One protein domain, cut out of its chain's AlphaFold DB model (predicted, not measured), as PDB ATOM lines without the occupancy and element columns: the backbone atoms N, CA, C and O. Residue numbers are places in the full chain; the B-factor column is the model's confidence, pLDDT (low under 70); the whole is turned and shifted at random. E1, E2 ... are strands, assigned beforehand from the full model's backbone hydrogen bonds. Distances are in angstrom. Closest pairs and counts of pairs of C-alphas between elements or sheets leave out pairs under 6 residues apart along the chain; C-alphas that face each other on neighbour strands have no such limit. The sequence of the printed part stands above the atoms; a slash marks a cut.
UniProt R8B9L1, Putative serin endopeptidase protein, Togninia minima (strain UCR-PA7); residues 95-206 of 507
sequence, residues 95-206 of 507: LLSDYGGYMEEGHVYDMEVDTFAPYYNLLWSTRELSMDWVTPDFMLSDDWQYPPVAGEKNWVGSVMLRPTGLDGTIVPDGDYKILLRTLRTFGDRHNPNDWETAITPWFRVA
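Overview. This is residues 95 to 206 of the 507 residues of the protein "Putative serin endopeptidase protein" of Togninia minima (strain UCR-PA7) (UniProt R8B9L1). There is little regular structure: long loops surround one strongly twisted sheet, E3 to E7, built along E5, with the small hairpin E1 and E2 over one face and residues 135 to 154 over the other. The 112 printed residues include seven named strands, E1 to E7 in chain order (all strand, 35 residues); both sheets are antiparallel. The whole is compact, radius of gyration of the C-alphas 14.5 A, spanning 39 by 30 by 29 A.

Arrangement. E5, residues 174 to 183, has E3, residues 129 to 134, on one side; E6, residues 195 to 199, its hairpin partner, and E7, residues 203 to 205, are on the other. N 132 and O 179, 2.8 A, N 180 and O 198, 2.8 A, and N 176 and O 203, 2.9 A, are within hydrogen-bond range. E4, residues 155 to 158, forms a hairpin with E3: N 133 and O 157, 2.8 A. E1, residues 95 to 97, and E2, residues 116 to 119, form another: N 96 and O 117, 2.9 A; both are apart from E5.

Along the chain. E1 begins at C-alpha 95 (47.258, -12.153, 20.086). E5 runs 28.3 A, E3 15.7 A. E7 ends at C-alpha 205 (61.828, -7.727, 20.291).

Size, cuts and confidence. The C-alphas farthest apart, of Gly 165 and Asn 193, are 40.0 A apart. The printed part has no cut. Four links are long, among them E3 to E4. Residues 99 to 100 and 161 to 171 have pLDDT under 70.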
ATOM      1  N   LEU A  95      46.104 -11.719  20.877       78.25
ATOM      2  CA  LEU A  95      47.258 -12.153  20.086       78.25
ATOM      3  C   LEU A  95      47.690 -13.540  20.548       78.25
ATOM      4  O   LEU A  95      47.811 -13.808  21.744       78.25
ATOM      5  N   LEU A  96      47.903 -14.403  19.563       80.06
ATOM      6  CA  LEU A  96      48.408 -15.753  19.734       80.06
ATOM      7  C   LEU A  96      49.894 -15.795  19.374       80.06
ATOM      8  O   LEU A  96      50.320 -15.094  18.451       80.06
ATOM      9  N   SER A  97      50.657 -16.640  20.063       76.88
ATOM     10  CA  SER A  97      52.005 -17.017  19.637       76.88
ATOM     11  C   SER A  97      51.962 -18.063  18.516       76.88
ATOM     12  O   SER A  97      50.989 -18.808  18.362       76.88
ATOM     13  N   ASP A  98      53.037 -18.145  17.743       70.56
ATOM     14  CA  ASP A  98      53.272 -19.166  16.718       70.56
ATOM     15  C   ASP A  98      53.494 -20.575  17.277       70.56
ATOM     16  O   ASP A  98      53.042 -21.552  16.675       70.56
ATOM     17  N   TYR A  99      54.124 -20.693  18.447       65.56
ATOM     18  CA  TYR A  99      54.268 -21.959  19.171       65.56
ATOM     19  C   TYR A  99      52.944 -22.489  19.754       65.56
ATOM     20  O   TYR A  99      52.891 -23.625  20.229       65.56
ATOM     21  N   GLY A 100      51.864 -21.707  19.657       57.66
ATOM     22  CA  GLY A 100      50.510 -22.086  20.035       57.66
ATOM     23  C   GLY A 100      50.192 -21.740  21.486       57.66
ATOM     24  O   GLY A 100      50.600 -22.432  22.414       57.66
ATOM     25  N   GLY A 101      49.394 -20.694  21.673       71.50
ATOM     26  CA  GLY A 101      49.005 -20.190  22.986       71.50
ATOM     27  C   GLY A 101      48.702 -18.697  22.929       71.50
ATOM     28  O   GLY A 101      48.623 -18.117  21.847       71.50
ATOM     29  N   TYR A 102      48.530 -18.080  24.094       75.31
ATOM     30  CA  TYR A 102      48.522 -16.622  24.229       75.31
ATOM     31  C   TYR A 102      49.962 -16.090  24.242       75.31
ATOM     32  O   TYR A 102      50.886 -16.837  24.559       75.31
ATOM     33  N   MET A 103      50.156 -14.804  23.938       75.75
ATOM     34  CA  MET A 103      51.442 -14.148  24.212       75.75
ATOM     35  C   MET A 103      51.762 -14.184  25.712       75.75
ATOM     36  O   MET A 103      50.904 -13.873  26.541       75.75
ATOM     37  N   GLU A 104      53.002 -14.527  26.046       74.44
ATOM     38  CA  GLU A 104      53.517 -14.528  27.415       74.44
ATOM     39  C   GLU A 104      54.140 -13.173  27.772       74.44
ATOM     40  O   GLU A 104      54.789 -12.527  26.946       74.44
ATOM     41  N   GLU A 105      53.961 -12.741  29.020       79.19
ATOM     42  CA  GLU A 105      54.558 -11.499  29.511       79.19
ATOM     43  C   GLU A 105      56.084 -11.628  29.631       79.19
ATOM     44  O   GLU A 105      56.603 -12.588  30.199       79.19
ATOM     45  N   GLY A 106      56.809 -10.653  29.084       76.69
ATOM     46  CA  GLY A 106      58.270 -10.634  29.049       76.69
ATOM     47  C   GLY A 106      58.916 -11.606  28.059       76.69
ATOM     48  O   GLY A 106      60.143 -11.727  28.051       76.69
ATOM     49  N   HIS A 107      58.130 -12.277  27.209       80.38
ATOM     50  CA  HIS A 107      58.655 -13.162  26.169       80.38
ATOM     51  C   HIS A 107      59.564 -12.397  25.190       80.38
ATOM     52  O   HIS A 107      59.351 -11.211  24.922       80.38
ATOM     53  N   VAL A 108      60.586 -13.071  24.654       84.56
ATOM     54  CA  VAL A 108      61.537 -12.485  23.698       84.56
ATOM     55  C   VAL A 108      61.248 -13.043  22.308       84.56
ATOM     56  O   VAL A 108      61.511 -14.215  22.068       84.56
ATOM     57  N   TYR A 109      60.739 -12.199  21.413       80.62
ATOM     58  CA  TYR A 109      60.431 -12.543  20.027       80.62
ATOM     59  C   TYR A 109      61.564 -12.112  19.079       80.62
ATOM     60  O   TYR A 109      61.949 -10.937  19.030       80.62
ATOM     61  N   ASP A 110      62.060 -13.055  18.282       80.19
ATOM     62  CA  ASP A 110      62.928 -12.829  17.127       80.19
ATOM     63  C   ASP A 110      62.044 -12.664  15.882       80.19
ATOM     64  O   ASP A 110      61.677 -13.632  15.218       80.19
ATOM     65  N   MET A 111      61.688 -11.417  15.562       75.88
ATOM     66  CA  MET A 111      60.742 -11.058  14.492       75.88
ATOM     67  C   MET A 111      61.171 -11.479  13.065       75.88
ATOM     68  O   MET A 111      60.426 -11.230  12.113       75.88
ATOM     69  N   GLU A 112      62.354 -12.082  12.879       71.88
ATOM     70  CA  GLU A 112      62.749 -12.724  11.614       71.88
ATOM     71  C   GLU A 112      62.235 -14.168  11.471       71.88
ATOM     72  O   GLU A 112      62.122 -14.663  10.345       71.88
ATOM     73  N   VAL A 113      61.944 -14.849  12.585       70.62
ATOM     74  CA  VAL A 113      61.523 -16.263  12.617       70.62
ATOM     75  C   VAL A 113      60.208 -16.478  13.355       70.62
ATOM     76  O   VAL A 113      59.411 -17.306  12.909       70.62
ATOM     77  N   ASP A 114      59.969 -15.718  14.421       76.50
ATOM     78  CA  ASP A 114      58.773 -15.821  15.239       76.50
ATOM     79  C   ASP A 114      57.636 -14.989  14.638       76.50
ATOM     80  O   ASP A 114      57.847 -13.919  14.054       76.50
ATOM     81  N   THR A 115      56.398 -15.448  14.811       70.81
ATOM     82  CA  THR A 115      55.214 -14.686  14.381       70.81
ATOM     83  C   THR A 115      54.158 -14.597  15.477       70.81
ATOM     84  O   THR A 115      53.864 -15.574  16.160       70.81
ATOM     85  N   PHE A 116      53.532 -13.427  15.619       76.88
ATOM     86  CA  PHE A 116      52.303 -13.284  16.396       76.88
ATOM     87  C   PHE A 116      51.091 -13.226  15.462       76.88
ATOM     88  O   PHE A 116      51.101 -12.547  14.432       76.88
ATOM     89  N   ALA A 117      50.020 -13.923  15.833       77.06
ATOM     90  CA  ALA A 117      48.786 -13.986  15.064       77.06
ATOM     91  C   ALA A 117      47.654 -13.252  15.808       77.06
ATOM     92  O   ALA A 117      47.175 -13.746  16.832       77.06
ATOM     93  N   PRO A 118      47.187 -12.085  15.324       81.69
ATOM     94  CA  PRO A 118      46.016 -11.430  15.892       81.69
ATOM     95  C   PRO A 118      44.755 -12.229  15.548       81.69
ATOM     96  O   PRO A 118      44.376 -12.344  14.382       81.69
ATOM     97  N   TYR A 119      44.077 -12.753  16.565       82.69
ATOM     98  CA  TYR A 119      42.786 -13.413  16.426       82.69
ATOM     99  C   TYR A 119      41.673 -12.489  16.921       82.69
ATOM    100  O   TYR A 119      41.538 -12.207  18.114       82.69
ATOM    101  N   TYR A 120      40.859 -12.008  15.985       84.62
ATOM    102  CA  TYR A 120      39.701 -11.166  16.257       84.62
ATOM    103  C   TYR A 120      38.569 -11.479  15.281       84.62
ATOM    104  O   TYR A 120      38.793 -11.877  14.141       84.62
ATOM    105  N   ASN A 121      37.337 -11.261  15.734       84.19
ATOM    106  CA  ASN A 121      36.145 -11.295  14.896       84.19
ATOM    107  C   ASN A 121      35.449  -9.944  15.029       84.19
ATOM    108  O   ASN A 121      35.246  -9.482  16.147       84.19
ATOM    109  N   LEU A 122      35.072  -9.321  13.918       86.31
ATOM    110  CA  LEU A 122      34.262  -8.104  13.935       86.31
ATOM    111  C   LEU A 122      32.780  -8.484  13.835       86.31
ATOM    112  O   LEU A 122      32.375  -9.150  12.882       86.31
ATOM    113  N   LEU A 123      31.978  -8.064  14.815       82.94
ATOM    114  CA  LEU A 123      30.517  -8.204  14.787       82.94
ATOM    115  C   LEU A 123      29.883  -7.254  13.766       82.94
ATOM    116  O   LEU A 123      28.899  -7.603  13.115       82.94
ATOM    117  N   TRP A 124      30.480  -6.070  13.606       83.75
ATOM    118  CA  TRP A 124      29.989  -4.989  12.759       83.75
ATOM    119  C   TRP A 124      31.099  -4.447  11.864       83.75
ATOM    120  O   TRP A 124      32.285  -4.543  12.176       83.75
ATOM    121  N   SER A 125      30.717  -3.832  10.745       85.00
ATOM    122  CA  SER A 125      31.666  -3.077   9.931       85.00
ATOM    123  C   SER A 125      32.185  -1.871  10.718       85.00
ATOM    124  O   SER A 125      31.412  -0.997  11.122       85.00
ATOM    125  N   THR A 126      33.501  -1.817  10.896       88.50
ATOM    126  CA  THR A 126      34.214  -0.638  11.393       88.50
ATOM    127  C   THR A 126      34.690   0.235  10.234       88.50
ATOM    128  O   THR A 126      34.931  -0.249   9.126       88.50
ATOM    129  N   ARG A 127      34.840   1.536  10.498       89.88
ATOM    130  CA  ARG A 127      35.551   2.468   9.616       89.88
ATOM    131  C   ARG A 127      37.070   2.395   9.803       89.88
ATOM    132  O   ARG A 127      37.798   2.683   8.859       89.88
ATOM    133  N   GLU A 128      37.531   2.053  11.003       90.50
ATOM    134  CA  GLU A 128      38.944   2.067  11.372       90.50
ATOM    135  C   GLU A 128      39.259   0.915  12.333       90.50
ATOM    136  O   GLU A 128      38.612   0.735  13.369       90.50
ATOM    137  N   LEU A 129      40.250   0.117  11.946       89.75
ATOM    138  CA  LEU A 129      40.850  -0.956  12.724       89.75
ATOM    139  C   LEU A 129      42.357  -0.719  12.669       89.75
ATOM    140  O   LEU A 129      42.913  -0.663  11.572       89.75
ATOM    141  N   SER A 130      43.001  -0.590  13.825       88.56
ATOM    142  CA  SER A 130      44.455  -0.479  13.918       88.56
ATOM    143  C   SER A 130      45.031  -1.524  14.862       88.56
ATOM    144  O   SER A 130      44.405  -1.922  15.847       88.56
ATOM    145  N   MET A 131      46.254  -1.933  14.550       88.25
ATOM    146  CA  MET A 131      47.166  -2.611  15.458       88.25
ATOM    147  C   MET A 131      48.402  -1.735  15.540       88.25
ATOM    148  O   MET A 131      48.962  -1.381  14.504       88.25
ATOM    149  N   ASP A 132      48.824  -1.377  16.743       89.75
ATOM    150  CA  ASP A 132      49.865  -0.388  16.963       89.75
ATOM    151  C   ASP A 132      50.912  -0.876  17.966       89.75
ATOM    152  O   ASP A 132      50.579  -1.450  19.000       89.75
ATOM    153  N   TRP A 133      52.179  -0.609  17.664       89.31
ATOM    154  CA  TRP A 133      53.289  -0.692  18.599       89.31
ATOM    155  C   TRP A 133      53.205   0.476  19.578       89.31
ATOM    156  O   TRP A 133      53.180   1.644  19.169       89.31
ATOM    157  N   VAL A 134      53.212   0.164  20.868       89.62
ATOM    158  CA  VAL A 134      53.322   1.141  21.955       89.62
ATOM    159  C   VAL A 134      54.415   0.700  22.932       89.62
ATOM    160  O   VAL A 134      54.787  -0.476  22.959       89.62
ATOM    161  N   THR A 135      54.975   1.630  23.703       88.50
ATOM    162  CA  THR A 135      55.968   1.300  24.739       88.50
ATOM    163  C   THR A 135      55.310   0.520  25.893       88.50
ATOM    164  O   THR A 135      54.079   0.522  26.016       88.50
ATOM    165  N   PRO A 136      56.082  -0.155  26.766       85.38
ATOM    166  CA  PRO A 136      55.525  -0.869  27.917       85.38
ATOM    167  C   PRO A 136      54.751   0.060  28.861       85.38
ATOM    168  O   PRO A 136      53.762  -0.365  29.456       85.38
ATOM    169  N   ASP A 137      55.145   1.330  28.922       80.31
ATOM    170  CA  ASP A 137      54.579   2.352  29.806       80.31
ATOM    171  C   ASP A 137      53.243   2.925  29.302       80.31
ATOM    172  O   ASP A 137      52.612   3.710  30.005       80.31
ATOM    173  N   PHE A 138      52.794   2.555  28.093       83.06
ATOM    174  CA  PHE A 138      51.580   3.104  27.486       83.06
ATOM    175  C   PHE A 138      50.326   2.835  28.331       83.06
ATOM    176  O   PHE A 138      49.936   1.679  28.540       83.06
ATOM    177  N   MET A 139      49.638   3.911  28.728       78.50
ATOM    178  CA  MET A 139      48.381   3.861  29.481       78.50
ATOM    179  C   MET A 139      47.252   4.558  28.716       78.50
ATOM    180  O   MET A 139      47.295   5.762  28.480       78.50
ATOM    181  N   LEU A 140      46.179   3.826  28.389       74.50
ATOM    182  CA  LEU A 140      45.028   4.352  27.628       74.50
ATOM    183  C   LEU A 140      44.368   5.600  28.236       74.50
ATOM    184  O   LEU A 140      43.766   6.377  27.502       74.50
ATOM    185  N   SER A 141      44.453   5.789  29.553       74.44
ATOM    186  CA  SER A 141      43.935   6.969  30.256       74.44
ATOM    187  C   SER A 141      44.708   8.249  29.941       74.44
ATOM    188  O   SER A 141      44.108   9.319  29.848       74.44
ATOM    189  N   ASP A 142      46.023   8.139  29.775       76.56
ATOM    190  CA  ASP A 142      46.953   9.270  29.822       76.56
ATOM    191  C   ASP A 142      47.642   9.509  28.475       76.56
ATOM    192  O   ASP A 142      47.984  10.646  28.139       76.56
ATOM    193  N   ASP A 143      47.792   8.455  27.676       81.00
ATOM    194  CA  ASP A 143      48.484   8.435  26.388       81.00
ATOM    195  C   ASP A 143      47.547   8.408  25.171       81.00
ATOM    196  O   ASP A 143      47.995   8.354  24.025       81.00
ATOM    197  N   TRP A 144      46.230   8.489  25.375       83.00
ATOM    198  CA  TRP A 144      45.307   8.558  24.246       83.00
ATOM    199  C   TRP A 144      45.478   9.853  23.433       83.00
ATOM    200  O   TRP A 144      45.216  10.959  23.911       83.00
ATOM    201  N   GLN A 145      45.838   9.699  22.158       86.25
ATOM    202  CA  GLN A 145      45.947  10.776  21.176       86.25
ATOM    203  C   GLN A 145      45.346  10.322  19.838       86.25
ATOM    204  O   GLN A 145      45.611   9.211  19.364       86.25
ATOM    205  N   TYR A 146      44.541  11.186  19.211       86.38
ATOM    206  CA  TYR A 146      44.044  10.975  17.850       86.38
ATOM    207  C   TYR A 146      44.150  12.265  17.007       86.38
ATOM    208  O   TYR A 146      43.642  13.302  17.439       86.38
ATOM    209  N   PRO A 147      44.730  12.222  15.789       90.88
ATOM    210  CA  PRO A 147      45.423  11.074  15.198       90.88
ATOM    211  C   PRO A 147      46.687  10.713  16.002       90.88
ATOM    212  O   PRO A 147      47.253  11.591  16.653       90.88
ATOM    213  N   PRO A 148      47.128   9.443  15.985       86.38
ATOM    214  CA  PRO A 148      48.376   9.050  16.631       86.38
ATOM    215  C   PRO A 148      49.583   9.708  15.945       86.38
ATOM    216  O   PRO A 148      49.593   9.875  14.721       86.38
ATOM    217  N   VAL A 149      50.610  10.056  16.725       86.94
ATOM    218  CA  VAL A 149      51.846  10.685  16.235       86.94
ATOM    219  C   VAL A 149      53.051   9.860  16.688       86.94
ATOM    220  O   VAL A 149      53.196   9.551  17.865       86.94
ATOM    221  N   ALA A 150      53.915   9.477  15.743       85.88
ATOM    222  CA  ALA A 150      55.055   8.592  16.000       85.88
ATOM    223  C   ALA A 150      56.042   9.203  17.008       85.88
ATOM    224  O   ALA A 150      56.621  10.258  16.746       85.88
ATOM    225  N   GLY A 151      56.258   8.513  18.129       83.81
ATOM    226  CA  GLY A 151      57.145   8.947  19.209       83.81
ATOM    227  C   GLY A 151      56.514   9.921  20.210       83.81
ATOM    228  O   GLY A 151      57.194  10.321  21.154       83.81
ATOM    229  N   GLU A 152      55.243  10.294  20.047       88.06
ATOM    230  CA  GLU A 152      54.475  11.013  21.070       88.06
ATOM    231  C   GLU A 152      53.638  10.028  21.894       88.06
ATOM    232  O   GLU A 152      53.264   8.962  21.407       88.06
ATOM    233  N   LYS A 153      53.336  10.389  23.151       88.50
ATOM    234  CA  LYS A 153      52.377   9.668  24.012       88.50
ATOM    235  C   LYS A 153      52.551   8.143  23.999       88.50
ATOM    236  O   LYS A 153      51.611   7.399  23.749       88.50
ATOM    237  N   ASN A 154      53.788   7.683  24.203       87.75
ATOM    238  CA  ASN A 154      54.142   6.260  24.254       87.75
ATOM    239  C   ASN A 154      53.743   5.430  23.006       87.75
ATOM    240  O   ASN A 154      53.861   4.205  23.008       87.75
ATOM    241  N   TRP A 155      53.329   6.075  21.909       89.69
ATOM    242  CA  TRP A 155      52.925   5.438  20.663       89.69
ATOM    243  C   TRP A 155      54.091   5.421  19.673       89.69
ATOM    244  O   TRP A 155      54.671   6.453  19.333       89.69
ATOM    245  N   VAL A 156      54.457   4.230  19.198       89.44
ATOM    246  CA  VAL A 156      55.660   4.031  18.375       89.44
ATOM    247  C   VAL A 156      55.312   4.063  16.887       89.44
ATOM    248  O   VAL A 156      55.971   4.755  16.110       89.44
ATOM    249  N   GLY A 157      54.274   3.331  16.480       86.19
ATOM    250  CA  GLY A 157      53.877   3.208  15.078       86.19
ATOM    251  C   GLY A 157      52.852   2.102  14.851       86.19
ATOM    252  O   GLY A 157      52.786   1.154  15.625       86.19
ATOM    253  N   SER A 158      52.080   2.156  13.767       87.38
ATOM    254  CA  SER A 158      51.194   1.039  13.407       87.38
ATOM    255  C   SER A 158      51.985  -0.203  12.979       87.38
ATOM    256  O   SER A 158      53.025  -0.107  12.324       87.38
ATOM    257  N   VAL A 159      51.482  -1.386  13.331       81.06
ATOM    258  CA  VAL A 159      52.047  -2.680  12.939       81.06
ATOM    259  C   VAL A 159      51.907  -2.848  11.427       81.06
ATOM    260  O   VAL A 159      50.803  -2.870  10.886       81.06
ATOM    261  N   MET A 160      53.036  -3.001  10.734       70.44
ATOM    262  CA  MET A 160      53.078  -3.257   9.295       70.44
ATOM    263  C   MET A 160      53.769  -4.591   9.023       70.44
ATOM    264  O   MET A 160      54.992  -4.683   9.097       70.44
ATOM    265  N   LEU A 161      52.996  -5.615   8.655       59.97
ATOM    266  CA  LEU A 161      53.562  -6.858   8.131       59.97
ATOM    267  C   LEU A 161      54.209  -6.574   6.767       59.97
ATOM    268  O   LEU A 161      53.545  -6.087   5.848       59.97
ATOM    269  N   ARG A 162      55.502  -6.880   6.626       57.28
ATOM    270  CA  ARG A 162      56.224  -6.809   5.349       57.28
ATOM    271  C   ARG A 162      56.727  -8.189   4.927       57.28
ATOM    272  O   ARG A 162      57.169  -8.946   5.786       57.28
ATOM    273  N   PRO A 163      56.730  -8.505   3.619       54.53
ATOM    274  CA  PRO A 163      57.468  -9.651   3.103       54.53
ATOM    275  C   PRO A 163      58.962  -9.520   3.416       54.53
ATOM    276  O   PRO A 163      59.532  -8.430   3.298       54.53
ATOM    277  N   THR A 164      59.599 -10.632   3.772       48.12
ATOM    278  CA  THR A 164      61.047 -10.712   3.983       48.12
ATOM    279  C   THR A 164      61.818 -10.362   2.701       48.12
ATOM    280  O   THR A 164      61.393 -10.686   1.591       48.12
ATOM    281  N   GLY A 165      62.958  -9.674   2.846       50.59
ATOM    282  CA  GLY A 165      63.819  -9.264   1.722       50.59
ATOM    283  C   GLY A 165      63.613  -7.839   1.183       50.59
ATOM    284  O   GLY A 165      64.122  -7.523   0.109       50.59
ATOM    285  N   LEU A 166      62.894  -6.968   1.902       52.28
ATOM    286  CA  LEU A 166      62.802  -5.531   1.605       52.28
ATOM    287  C   LEU A 166      63.479  -4.707   2.711       52.28
ATOM    288  O   LEU A 166      62.879  -4.455   3.756       52.28
ATOM    289  N   ASP A 167      64.716  -4.270   2.463       47.34
ATOM    290  CA  ASP A 167      65.496  -3.470   3.414       47.34
ATOM    291  C   ASP A 167      64.775  -2.169   3.808       47.34
ATOM    292  O   ASP A 167      64.358  -1.382   2.952       47.34
ATOM    293  N   GLY A 168      64.705  -1.896   5.117       52.91
ATOM    294  CA  GLY A 168      64.336  -0.573   5.633       52.91
ATOM    295  C   GLY A 168      62.947  -0.433   6.262       52.91
ATOM    296  O   GLY A 168      62.223   0.506   5.936       52.91
ATOM    297  N   THR A 169      62.578  -1.304   7.204       52.34
ATOM    298  CA  THR A 169      62.213  -0.909   8.591       52.34
ATOM    299  C   THR A 169      61.914  -2.168   9.402       52.34
ATOM    300  O   THR A 169      60.794  -2.671   9.383       52.34
ATOM    301  N   ILE A 170      62.940  -2.676  10.086       57.88
ATOM    302  CA  ILE A 170      62.790  -3.643  11.181       57.88
ATOM    303  C   ILE A 170      62.270  -2.844  12.386       57.88
ATOM    304  O   ILE A 170      62.705  -1.705  12.590       57.88
ATOM    305  N   VAL A 171      61.323  -3.396  13.146       65.06
ATOM    306  CA  VAL A 171      60.929  -2.820  14.444       65.06
ATOM    307  C   VAL A 171      62.160  -2.907  15.347       65.06
ATOM    308  O   VAL A 171      62.664  -4.017  15.499       65.06
ATOM    309  N   PRO A 172      62.706  -1.789  15.862       73.50
ATOM    310  CA  PRO A 172      63.966  -1.826  16.595       73.50
ATOM    311  C   PRO A 172      63.919  -2.800  17.772       73.50
ATOM    312  O   PRO A 172      62.871  -2.968  18.387       73.50
ATOM    313  N   ASP A 173      65.059  -3.396  18.118       81.56
ATOM    314  CA  ASP A 173      65.171  -4.180  19.348       81.56
ATOM    315  C   ASP A 173      64.770  -3.312  20.552       81.56
ATOM    316  O   ASP A 173      65.253  -2.186  20.717       81.56
ATOM    317  N   GLY A 174      63.874  -3.825  21.391       83.75
ATOM    318  CA  GLY A 174      63.215  -3.025  22.417       83.75
ATOM    319  C   GLY A 174      62.044  -3.741  23.075       83.75
ATOM    320  O   GLY A 174      61.658  -4.831  22.661       83.75
ATOM    321  N   ASP A 175      61.493  -3.118  24.112       86.25
ATOM    322  CA  ASP A 175      60.299  -3.602  24.804       86.25
ATOM    323  C   ASP A 175      59.056  -2.895  24.268       86.25
ATOM    324  O   ASP A 175      59.069  -1.680  24.059       86.25
ATOM    325  N   TYR A 176      57.981  -3.653  24.063       88.62
ATOM    326  CA  TYR A 176      56.747  -3.169  23.453       88.62
ATOM    327  C   TYR A 176      55.507  -3.852  24.032       88.62
ATOM    328  O   TYR A 176      55.574  -4.936  24.607       88.62
ATOM    329  N   LYS A 177      54.352  -3.229  23.802       88.88
ATOM    330  CA  LYS A 177      53.029  -3.864  23.810       88.88
ATOM    331  C   LYS A 177      52.387  -3.660  22.434       88.88
ATOM    332  O   LYS A 177      52.709  -2.692  21.738       88.88
ATOM    333  N   ILE A 178      51.448  -4.527  22.054       87.50
ATOM    334  CA  ILE A 178      50.544  -4.267  20.928       87.50
ATOM    335  C   ILE A 178      49.224  -3.711  21.462       87.50
ATOM    336  O   ILE A 178      48.560  -4.331  22.291       87.50
ATOM    337  N   LEU A 179      48.835  -2.555  20.938       89.31
ATOM    338  CA  LEU A 179      47.542  -1.912  21.131       89.31
ATOM    339  C   LEU A 179      46.653  -2.194  19.913       89.31
ATOM    340  O   LEU A 179      46.958  -1.770  18.800       89.31
ATOM    341  N   LEU A 180      45.533  -2.884  20.113       89.19
ATOM    342  CA  LEU A 180      44.494  -3.073  19.099       89.19
ATOM    343  C   LEU A 180      43.360  -2.088  19.347       89.19
ATOM    344  O   LEU A 180      42.914  -1.926  20.484       89.19
ATOM    345  N   ARG A 181      42.873  -1.445  18.283       89.75
ATOM    346  CA  ARG A 181      41.825  -0.420  18.352       89.75
ATOM    347  C   ARG A 181      40.813  -0.602  17.234       89.75
ATOM    348  O   ARG A 181      41.201  -0.649  16.069       89.75
ATOM    349  N   THR A 182      39.531  -0.628  17.578       91.81
ATOM    350  CA  THR A 182      38.422  -0.599  16.617       91.81
ATOM    351  C   THR A 182      37.496   0.563  16.932       91.81
ATOM    352  O   THR A 182      37.000   0.673  18.050       91.81
ATOM    353  N   LEU A 183      37.224   1.411  15.944       91.31
ATOM    354  CA  LEU A 183      36.199   2.445  16.066       91.31
ATOM    355  C   LEU A 183      34.803   1.797  15.999       91.31
ATOM    356  O   LEU A 183      34.507   1.058  15.056       91.31
ATOM    357  N   ARG A 184      33.930   2.075  16.974       87.31
ATOM    358  CA  ARG A 184      32.529   1.619  16.962       87.31
ATOM    359  C   ARG A 184      31.824   2.081  15.686       87.31
ATOM    360  O   ARG A 184      32.127   3.140  15.130       87.31
ATOM    361  N   THR A 185      30.836   1.318  15.221       85.38
ATOM    362  CA  THR A 185      30.018   1.743  14.078       85.38
ATOM    363  C   THR A 185      29.341   3.084  14.400       85.38
ATOM    364  O   THR A 185      28.701   3.223  15.435       85.38
ATOM    365  N   PHE A 186      29.510   4.068  13.511       86.25
ATOM    366  CA  PHE A 186      29.109   5.480  13.677       86.25
ATOM    367  C   PHE A 186      29.857   6.315  14.741       86.25
ATOM    368  O   PHE A 186      29.498   7.477  14.922       86.25
ATOM    369  N   GLY A 187      30.902   5.792  15.388       86.31
ATOM    370  CA  GLY A 187      31.707   6.544  16.358       86.31
ATOM    371  C   GLY A 187      32.513   7.708  15.756       86.31
ATOM    372  O   GLY A 187      32.897   7.675  14.580       86.31
ATOM    373  N   ASP A 188      32.816   8.724  16.570       87.44
ATOM    374  CA  ASP A 188      33.781   9.778  16.244       87.44
ATOM    375  C   ASP A 188      35.194   9.359  16.666       87.44
ATOM    376  O   ASP A 188      35.504   9.177  17.840       87.44
ATOM    377  N   ARG A 189      36.095   9.293  15.687       89.25
ATOM    378  CA  ARG A 189      37.517   8.978  15.871       89.25
ATOM    379  C   ARG A 189      38.227   9.841  16.929       89.25
ATOM    380  O   ARG A 189      39.187   9.365  17.528       89.25
ATOM    381  N   HIS A 190      37.778  11.075  17.179       84.44
ATOM    382  CA  HIS A 190      38.389  11.958  18.186       84.44
ATOM    383  C   HIS A 190      37.853  11.733  19.614       84.44
ATOM    384  O   HIS A 190      38.443  12.249  20.563       84.44
ATOM    385  N   ASN A 191      36.761  10.984  19.786       82.25
ATOM    386  CA  ASN A 191      36.192  10.658  21.091       82.25
ATOM    387  C   ASN A 191      36.752   9.306  21.577       82.25
ATOM    388  O   ASN A 191      36.407   8.280  20.993       82.25
ATOM    389  N   PRO A 192      37.574   9.247  22.645       80.62
ATOM    390  CA  PRO A 192      38.156   7.986  23.121       80.62
ATOM    391  C   PRO A 192      37.109   6.929  23.499       80.62
ATOM    392  O   PRO A 192      37.365   5.742  23.344       80.62
ATOM    393  N   ASN A 193      35.914   7.338  23.943       83.94
ATOM    394  CA  ASN A 193      34.851   6.407  24.346       83.94
ATOM    395  C   ASN A 193      34.210   5.661  23.160       83.94
ATOM    396  O   ASN A 193      33.555   4.635  23.357       83.94
ATOM    397  N   ASP A 194      34.416   6.157  21.936       85.62
ATOM    398  CA  ASP A 194      33.884   5.547  20.715       85.62
ATOM    399  C   ASP A 194      34.787   4.424  20.189       85.62
ATOM    400  O   ASP A 194      34.444   3.753  19.214       85.62
ATOM    401  N   TRP A 195      35.925   4.189  20.842       85.50
ATOM    402  CA  TRP A 195      36.856   3.120  20.520       85.50
ATOM    403  C   TRP A 195      36.675   1.930  21.458       85.50
ATOM    404  O   TRP A 195      36.551   2.071  22.672       85.50
ATOM    405  N   GLU A 196      36.708   0.731  20.887       87.12
ATOM    406  CA  GLU A 196      36.971  -0.497  21.630       87.12
ATOM    407  C   GLU A 196      38.464  -0.818  21.493       87.12
ATOM    408  O   GLU A 196      39.028  -0.751  20.394       87.12
ATOM    409  N   THR A 197      39.130  -1.113  22.610       86.56
ATOM    410  CA  THR A 197      40.590  -1.270  22.666       86.56
ATOM    411  C   THR A 197      41.003  -2.495  23.468       86.56
ATOM    412  O   THR A 197      40.407  -2.774  24.508       86.56
ATOM    413  N   ALA A 198      42.073  -3.159  23.042       82.69
ATOM    414  CA  ALA A 198      42.735  -4.221  23.794       82.69
ATOM    415  C   ALA A 198      44.254  -4.033  23.740       82.69
ATOM    416  O   ALA A 198      44.777  -3.504  22.759       82.69
ATOM    417  N   ILE A 199      44.955  -4.458  24.788       83.38
ATOM    418  CA  ILE A 199      46.408  -4.322  24.925       83.38
ATOM    419  C   ILE A 199      46.988  -5.673  25.338       83.38
ATOM    420  O   ILE A 199      46.415  -6.361  26.181       83.38
ATOM    421  N   THR A 200      48.111  -6.065  24.739       79.94
ATOM    422  CA  THR A 200      48.840  -7.282  25.123       79.94
ATOM    423  C   THR A 200      49.656  -7.081  26.405       79.94
ATOM    424  O   THR A 200      49.999  -5.944  26.748       79.94
ATOM    425  N   PRO A 201      50.096  -8.170  27.060       81.38
ATOM    426  CA  PRO A 201      51.281  -8.118  27.912       81.38
ATOM    427  C   PRO A 201      52.470  -7.469  27.185       81.38
ATOM    428  O   PRO A 201      52.502  -7.415  25.946       81.38
ATOM    429  N   TRP A 202      53.442  -6.963  27.945       84.06
ATOM    430  CA  TRP A 202      54.682  -6.478  27.344       84.06
ATOM    431  C   TRP A 202      55.554  -7.653  26.899       84.06
ATOM    432  O   TRP A 202      55.503  -8.736  27.482       84.06
ATOM    433  N   PHE A 203      56.360  -7.433  25.871       82.88
ATOM    434  CA  PHE A 203      57.317  -8.397  25.336       82.88
ATOM    435  C   PHE A 203      58.535  -7.659  24.779       82.88
ATOM    436  O   PHE A 203      58.479  -6.455  24.521       82.88
ATOM    437  N   ARG A 204      59.632  -8.387  24.571       85.06
ATOM    438  CA  ARG A 204      60.863  -7.864  23.975       85.06
ATOM    439  C   ARG A 204      60.984  -8.325  22.527       85.06
ATOM    440  O   ARG A 204      60.875  -9.514  22.253       85.06
ATOM    441  N   VAL A 205      61.279  -7.408  21.615       85.06
ATOM    442  CA  VAL A 205      61.828  -7.727  20.291       85.06
ATOM    443  C   VAL A 205      63.350  -7.751  20.408       85.06
ATOM    444  O   VAL A 205      63.940  -6.814  20.952       85.06
ATOM    445  N   ALA A 206      63.984  -8.817  19.921       80.12
ATOM    446  CA  ALA A 206      65.439  -8.906  19.833       80.12
ATOM    447  C   ALA A 206      65.863  -9.706  18.596       80.12
ATOM    448  O   ALA A 206      65.730 -10.930  18.564       80.12
TER     449      ALA A 206